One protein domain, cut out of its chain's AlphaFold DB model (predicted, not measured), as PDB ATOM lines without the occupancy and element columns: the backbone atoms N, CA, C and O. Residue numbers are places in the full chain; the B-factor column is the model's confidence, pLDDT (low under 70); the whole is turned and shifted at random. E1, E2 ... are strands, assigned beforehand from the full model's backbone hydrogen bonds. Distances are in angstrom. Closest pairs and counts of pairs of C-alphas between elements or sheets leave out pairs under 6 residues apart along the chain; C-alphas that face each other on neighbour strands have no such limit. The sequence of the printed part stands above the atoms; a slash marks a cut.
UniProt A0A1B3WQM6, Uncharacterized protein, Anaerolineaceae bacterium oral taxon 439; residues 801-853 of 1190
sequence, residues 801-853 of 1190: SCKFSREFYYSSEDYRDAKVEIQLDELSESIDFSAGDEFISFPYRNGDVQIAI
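What this domain is: This is residues 801 to 853 of the 1190 residues of an uncharacterized protein of Anaerolineaceae bacterium oral taxon 439 (UniProt A0A1B3WQM6). A sheet of three strands, E1, E2 and E3, and a separate hairpin, E4 and E5, run lengthwise in a rod, with few contacts between them. The loop 805 to 818 extends one end; the tight turns lie toward the other. The printed part has 53 residues, all strand by class, ordered E1 to E5 without a named helix; both sheets are antiparallel. It is only just compact, close to loose: radius of gyration of the C-alphas 11.5 A, spans 35 by 17 by 14 A.

Where its parts are: Find E2, residues 819 to 824, 16.2 A, from C-alpha 819 at (34.911, -20.812, -30.213). E1 is 801 to 804, E3 827 to 832, E4 839 to 844, and E5 847 to 852, ending at (30.468, -26.418, -19.875).

How they stand to each other: Look beside inner strand E2: within hydrogen-bond range are N 803 of E1 and O 821 of E2, 2.8 A apart, and N 822 of E2 and O 829 of E3, 2.9 A apart. E3 and E4 come closest at C-alphas 831 and 840, 7.8 A. In hairpin E4 and E5, N 840 and O 851 are 2.8 A apart.

The domain as a whole: C-alphas 813 and 846 are farthest apart, 35.8 A. The link E1 to E2 is long. The printed part has no cut; no printed residue is under 70 in pLDDT.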
ATOM      1  N   SER A 801      44.840 -27.580 -21.626       74.75
ATOM      2  CA  SER A 801      44.395 -26.192 -21.674       74.75
ATOM      3  C   SER A 801      43.079 -26.086 -22.430       74.75
ATOM      4  O   SER A 801      42.901 -26.711 -23.472       74.75
ATOM      5  N   CYS A 802      42.158 -25.291 -21.901       78.75
ATOM      6  CA  CYS A 802      40.884 -24.991 -22.533       78.75
ATOM      7  C   CYS A 802      40.675 -23.482 -22.462       78.75
ATOM      8  O   CYS A 802      40.663 -22.904 -21.374       78.75
ATOM      9  N   LYS A 803      40.531 -22.833 -23.616       84.62
ATOM     10  CA  LYS A 803      40.392 -21.384 -23.706       84.62
ATOM     11  C   LYS A 803      39.206 -21.008 -24.574       84.62
ATOM     12  O   LYS A 803      39.195 -21.232 -25.779       84.62
ATOM     13  N   PHE A 804      38.223 -20.376 -23.952       87.75
ATOM     14  CA  PHE A 804      37.113 -19.758 -24.659       87.75
ATOM     15  C   PHE A 804      37.552 -18.440 -25.308       87.75
ATOM     16  O   PHE A 804      38.437 -17.745 -24.803       87.75
ATOM     17  N   SER A 805      36.914 -18.067 -26.418       89.56
ATOM     18  CA  SER A 805      37.151 -16.773 -27.070       89.56
ATOM     19  C   SER A 805      36.799 -15.569 -26.180       89.56
ATOM     20  O   SER A 805      37.303 -14.469 -26.415       89.56
ATOM     21  N   ARG A 806      35.969 -15.773 -25.145       88.19
ATOM     22  CA  ARG A 806      35.604 -14.802 -24.104       88.19
ATOM     23  C   ARG A 806      35.537 -15.470 -22.728       88.19
ATOM     24  O   ARG A 806      35.282 -16.663 -22.617       88.19
ATOM     25  N   GLU A 807      35.695 -14.670 -21.674       87.75
ATOM     26  CA  GLU A 807      35.603 -15.127 -20.276       87.75
ATOM     27  C   GLU A 807      34.185 -15.559 -19.866       87.75
ATOM     28  O   GLU A 807      34.018 -16.378 -18.962       87.75
ATOM     29  N   PHE A 808      33.158 -14.994 -20.501       90.94
ATOM     30  CA  PHE A 808      31.751 -15.324 -20.287       90.94
ATOM     31  C   PHE A 808      30.908 -14.902 -21.496       90.94
ATOM     32  O   PHE A 808      31.323 -14.049 -22.286       90.94
ATOM     33  N   TYR A 809      29.712 -15.482 -21.615       90.94
ATOM     34  CA  TYR A 809      28.777 -15.218 -22.710       90.94
ATOM     35  C   TYR A 809      27.372 -14.939 -22.168       90.94
ATOM     36  O   TYR A 809      26.808 -15.765 -21.448       90.94
ATOM     37  N   TYR A 810      26.792 -13.788 -22.519       90.69
ATOM     38  CA  TYR A 810      25.442 -13.397 -22.091       90.69
ATOM     39  C   TYR A 810      24.555 -13.007 -23.276       90.69
ATOM     40  O   TYR A 810      23.494 -13.589 -23.488       90.69
ATOM     41  N   SER A 811      24.995 -12.025 -24.059       88.06
ATOM     42  CA  SER A 811      24.225 -11.469 -25.171       88.06
ATOM     43  C   SER A 811      24.496 -12.217 -26.474       88.06
ATOM     44  O   SER A 811      25.565 -12.795 -26.653       88.06
ATOM     45  N   SER A 812      23.573 -12.149 -27.437       85.62
ATOM     46  CA  SER A 812      23.750 -12.755 -28.767       85.62
ATOM     47  C   SER A 812      25.020 -12.281 -29.487       85.62
ATOM     48  O   SER A 812      25.576 -13.012 -30.299       85.62
ATOM     49  N   GLU A 813      25.486 -11.067 -29.180       86.94
ATOM     50  CA  GLU A 813      26.714 -10.496 -29.738       86.94
ATOM     51  C   GLU A 813      27.973 -11.187 -29.203       86.94
ATOM     52  O   GLU A 813      28.957 -11.318 -29.928       86.94
ATOM     53  N   ASP A 814      27.939 -11.678 -27.961       89.81
ATOM     54  CA  ASP A 814      29.066 -12.405 -27.370       89.81
ATOM     55  C   ASP A 814      29.324 -13.732 -28.091       89.81
ATOM     56  O   ASP A 814      30.463 -14.195 -28.120       89.81
ATOM     57  N   TYR A 815      28.287 -14.315 -28.702       91.44
ATOM     58  CA  TYR A 815      28.367 -15.572 -29.448       91.44
ATOM     59  C   TYR A 815      28.830 -15.403 -30.904       91.44
ATOM     60  O   TYR A 815      28.961 -16.392 -31.625       91.44
ATOM     61  N   ARG A 816      29.084 -14.171 -31.369       88.62
ATOM     62  CA  ARG A 816      29.648 -13.952 -32.705       88.62
ATOM     63  C   ARG A 816      31.098 -14.447 -32.716       88.62
ATOM     64  O   ARG A 816      31.915 -13.957 -31.940       88.62
ATOM     65  N   ASP A 817      31.388 -15.418 -33.582       87.31
ATOM     66  CA  ASP A 817      32.687 -16.103 -33.670       87.31
ATOM     67  C   ASP A 817      33.101 -16.782 -32.342       87.31
ATOM     68  O   ASP A 817      34.279 -16.826 -31.969       87.31
ATOM     69  N   ALA A 818      32.115 -17.272 -31.580       91.06
ATOM     70  CA  ALA A 818      32.363 -17.988 -30.339       91.06
ATOM     71  C   ALA A 818      32.950 -19.373 -30.605       91.06
ATOM     72  O   ALA A 818      32.331 -20.225 -31.242       91.06
ATOM     73  N   LYS A 819      34.155 -19.577 -30.079       91.75
ATOM     74  CA  LYS A 819      34.911 -20.812 -30.213       91.75
ATOM     75  C   LYS A 819      35.662 -21.123 -28.932       91.75
ATOM     76  O   LYS A 819      35.989 -20.220 -28.153       91.75
ATOM     77  N   VAL A 820      35.944 -22.399 -28.731       88.69
ATOM     78  CA  VAL A 820      36.854 -22.891 -27.700       88.69
ATOM     79  C   VAL A 820      38.096 -23.463 -28.375       88.69
ATOM     80  O   VAL A 820      38.004 -24.122 -29.410       88.69
ATOM     81  N   GLU A 821      39.263 -23.169 -27.820       87.75
ATOM     82  CA  GLU A 821      40.547 -23.754 -28.200       87.75
ATOM     83  C   GLU A 821      40.950 -24.748 -27.111       87.75
ATOM     84  O   GLU A 821      41.002 -24.395 -25.930       87.75
ATOM     85  N   ILE A 822      41.187 -25.996 -27.504       84.88
ATOM     86  CA  ILE A 822      41.404 -27.115 -26.590       84.88
ATOM     87  C   ILE A 822      42.746 -27.763 -26.920       84.88
ATOM     88  O   ILE A 822      42.998 -28.121 -28.068       84.88
ATOM     89  N   GLN A 823      43.579 -27.946 -25.900       82.69
ATOM     90  CA  GLN A 823      44.795 -28.748 -25.942       82.69
ATOM     91  C   GLN A 823      44.710 -29.820 -24.855       82.69
ATOM     92  O   GLN A 823      44.654 -29.474 -23.677       82.69
ATOM     93  N   LEU A 824      44.716 -31.096 -25.235       82.38
ATOM     94  CA  LEU A 824      44.752 -32.239 -24.315       82.38
ATOM     95  C   LEU A 824      45.820 -33.231 -24.783       82.38
ATOM     96  O   LEU A 824      45.624 -33.940 -25.767       82.38
ATOM     97  N   ASP A 825      46.949 -33.295 -24.081       82.25
ATOM     98  CA  ASP A 825      48.150 -34.035 -24.480       82.25
ATOM     99  C   ASP A 825      48.542 -33.726 -25.946       82.25
ATOM    100  O   ASP A 825      48.895 -32.588 -26.266       82.25
ATOM    101  N   GLU A 826      48.457 -34.708 -26.853       78.62
ATOM    102  CA  GLU A 826      48.738 -34.547 -28.289       78.62
ATOM    103  C   GLU A 826      47.561 -33.954 -29.095       78.62
ATOM    104  O   GLU A 826      47.756 -33.522 -30.232       78.62
ATOM    105  N   LEU A 827      46.347 -33.912 -28.533       81.25
ATOM    106  CA  LEU A 827      45.152 -33.390 -29.203       81.25
ATOM    107  C   LEU A 827      45.121 -31.859 -29.150       81.25
ATOM    108  O   LEU A 827      45.210 -31.273 -28.073       81.25
ATOM    109  N   SER A 828      44.919 -31.229 -30.308       84.88
ATOM    110  CA  SER A 828      44.677 -29.790 -30.447       84.88
ATOM    111  C   SER A 828      43.465 -29.561 -31.346       84.88
ATOM    112  O   SER A 828      43.502 -29.927 -32.520       84.88
ATOM    113  N   GLU A 829      42.393 -28.985 -30.802       84.56
ATOM    114  CA  GLU A 829      41.114 -28.787 -31.495       84.56
ATOM    115  C   GLU A 829      40.587 -27.362 -31.292       84.56
ATOM    116  O   GLU A 829      40.835 -26.716 -30.269       84.56
ATOM    117  N   SER A 830      39.821 -26.870 -32.268       88.69
ATOM    118  CA  SER A 830      39.074 -25.617 -32.143       88.69
ATOM    119  C   SER A 830      37.630 -25.840 -32.567       88.69
ATOM    120  O   SER A 830      37.372 -26.210 -33.710       88.69
ATOM    121  N   ILE A 831      36.701 -25.634 -31.632       89.44
ATOM    122  CA  ILE A 831      35.286 -25.971 -31.808       89.44
ATOM    123  C   ILE A 831      34.443 -24.704 -31.673       89.44
ATOM    124  O   ILE A 831      34.520 -24.008 -30.659       89.44
ATOM    125  N   ASP A 832      33.632 -24.423 -32.692       90.56
ATOM    126  CA  ASP A 832      32.659 -23.330 -32.688       90.56
ATOM    127  C   ASP A 832      31.396 -23.730 -31.908       90.56
ATOM    128  O   ASP A 832      30.973 -24.888 -31.950       90.56
ATOM    129  N   PHE A 833      30.764 -22.775 -31.221       91.94
ATOM    130  CA  PHE A 833      29.512 -23.001 -30.489       91.94
ATOM    131  C   PHE A 833      28.569 -21.797 -30.555       91.94
ATOM    132  O   PHE A 833      28.949 -20.678 -30.902       91.94
ATOM    133  N   SER A 834      27.304 -22.028 -30.217       88.56
ATOM    134  CA  SER A 834      26.210 -21.067 -30.313       88.56
ATOM    135  C   SER A 834      25.504 -20.843 -28.970       88.56
ATOM    136  O   SER A 834      25.702 -21.571 -28.002       88.56
ATOM    137  N   ALA A 835      24.625 -19.838 -28.905       83.75
ATOM    138  CA  ALA A 835      23.883 -19.497 -27.685       83.75
ATOM    139  C   ALA A 835      22.939 -20.609 -27.177       83.75
ATOM    140  O   ALA A 835      22.526 -20.582 -26.012       83.75
ATOM    141  N   GLY A 836      22.563 -21.548 -28.053       82.25
ATOM    142  CA  GLY A 836      21.719 -22.695 -27.714       82.25
ATOM    143  C   GLY A 836      22.483 -23.867 -27.099       82.25
ATOM    144  O   GLY A 836      21.850 -24.749 -26.526       82.25
ATOM    145  N   ASP A 837      23.812 -23.865 -27.196       84.62
ATOM    146  CA  ASP A 837      24.650 -24.931 -26.670       84.62
ATOM    147  C   ASP A 837      24.890 -24.707 -25.171       84.62
ATOM    148  O   ASP A 837      25.222 -23.606 -24.727       84.62
ATOM    149  N   GLU A 838      24.691 -25.755 -24.374       80.69
ATOM    150  CA  GLU A 838      24.997 -25.746 -22.935       80.69
ATOM    151  C   GLU A 838      26.388 -26.337 -22.665       80.69
ATOM    152  O   GLU A 838      27.111 -25.903 -21.765       80.69
ATOM    153  N   PHE A 839      26.790 -27.301 -23.497       82.00
ATOM    154  CA  PHE A 839      28.065 -27.994 -23.404       82.00
ATOM    155  C   PHE A 839      28.674 -28.204 -24.787       82.00
ATOM    156  O   PHE A 839      27.959 -28.381 -25.770       82.00
ATOM    157  N   ILE A 840      29.999 -28.258 -24.833       83.94
ATOM    158  CA  ILE A 840      30.779 -28.682 -25.993       83.94
ATOM    159  C   ILE A 840      31.215 -30.117 -25.730       83.94
ATOM    160  O   ILE A 840      31.825 -30.375 -24.697       83.94
ATOM    161  N   SER A 841      30.895 -31.039 -26.636       80.38
ATOM    162  CA  SER A 841      31.254 -32.456 -26.509       80.38
ATOM    163  C   SER A 841      32.096 -32.905 -27.693       80.38
ATOM    164  O   SER A 841      31.732 -32.625 -28.836       80.38
ATOM    165  N   PHE A 842      33.197 -33.609 -27.439       81.69
ATOM    166  CA  PHE A 842      34.051 -34.176 -28.487       81.69
ATOM    167  C   PHE A 842      34.746 -35.463 -28.013       81.69
ATOM    168  O   PHE A 842      35.019 -35.599 -26.820       81.69
ATOM    169  N   PRO A 843      35.060 -36.397 -28.928       78.94
ATOM    170  CA  PRO A 843      35.690 -37.663 -28.568       78.94
ATOM    171  C   PRO A 843      37.162 -37.479 -28.185       78.94
ATOM    172  O   PRO A 843      37.908 -36.750 -28.843       78.94
ATOM    173  N   TYR A 844      37.605 -38.192 -27.152       81.75
ATOM    174  CA  TYR A 844      38.993 -38.208 -26.687       81.75
ATOM    175  C   TYR A 844      39.312 -39.565 -26.050       81.75
ATOM    176  O   TYR A 844      38.601 -40.024 -25.166       81.75
ATOM    177  N   ARG A 845      40.395 -40.229 -26.471       81.00
ATOM    178  CA  ARG A 845      40.719 -41.612 -26.054       81.00
ATOM    179  C   ARG A 845      39.532 -42.570 -26.292       81.00
ATOM    180  O   ARG A 845      39.149 -42.750 -27.445       81.00
ATOM    181  N   ASN A 846      38.992 -43.198 -25.244       79.31
ATOM    182  CA  ASN A 846      37.917 -44.196 -25.324       79.31
ATOM    183  C   ASN A 846      36.526 -43.627 -24.989       79.31
ATOM    184  O   ASN A 846      35.552 -44.376 -24.991       79.31
ATOM    185  N   GLY A 847      36.429 -42.330 -24.700       83.94
ATOM    186  CA  GLY A 847      35.207 -41.677 -24.245       83.94
ATOM    187  C   GLY A 847      35.023 -40.292 -24.856       83.94
ATOM    188  O   GLY A 847      35.709 -39.914 -25.808       83.94
ATOM    189  N   ASP A 848      34.097 -39.530 -24.285       81.75
ATOM    190  CA  ASP A 848      33.761 -38.177 -24.718       81.75
ATOM    191  C   ASP A 848      34.111 -37.152 -23.638       81.75
ATOM    192  O   ASP A 848      33.919 -37.366 -22.443       81.75
ATOM    193  N   VAL A 849      34.624 -36.007 -24.071       81.81
ATOM    194  CA  VAL A 849      34.952 -34.869 -23.220       81.81
ATOM    195  C   VAL A 849      33.858 -33.825 -23.341       81.81
ATOM    196  O   VAL A 849      33.609 -33.323 -24.433       81.81
ATOM    197  N   GLN A 850      33.250 -33.463 -22.214       82.56
ATOM    198  CA  GLN A 850      32.164 -32.498 -22.113       82.56
ATOM    199  C   GLN A 850      32.611 -31.234 -21.363       82.56
ATOM    200  O   GLN A 850      32.921 -31.270 -20.172       82.56
ATOM    201  N   ILE A 851      32.618 -30.090 -22.046       79.75
ATOM    202  CA  ILE A 851      33.009 -28.785 -21.496       79.75
ATOM    203  C   ILE A 851      31.771 -27.909 -21.317       79.75
ATOM    204  O   ILE A 851      31.052 -27.661 -22.282       79.75
ATOM    205  N   ALA A 852      31.531 -27.393 -20.111       81.75
ATOM    206  CA  ALA A 852      30.468 -26.418 -19.875       81.75
ATOM    207  C   ALA A 852      30.842 -25.041 -20.448       81.75
ATOM    208  O   ALA A 852      31.927 -24.517 -20.181       81.75
ATOM    209  N   ILE A 853      29.932 -24.431 -21.205       86.75
ATOM    210  CA  ILE A 853      30.127 -23.075 -21.736       86.75
ATOM    211  C   ILE A 853      29.936 -22.066 -20.586       86.75
ATOM    212  O   ILE A 853      28.979 -22.204 -19.820       86.75
TER     213      ILE A 853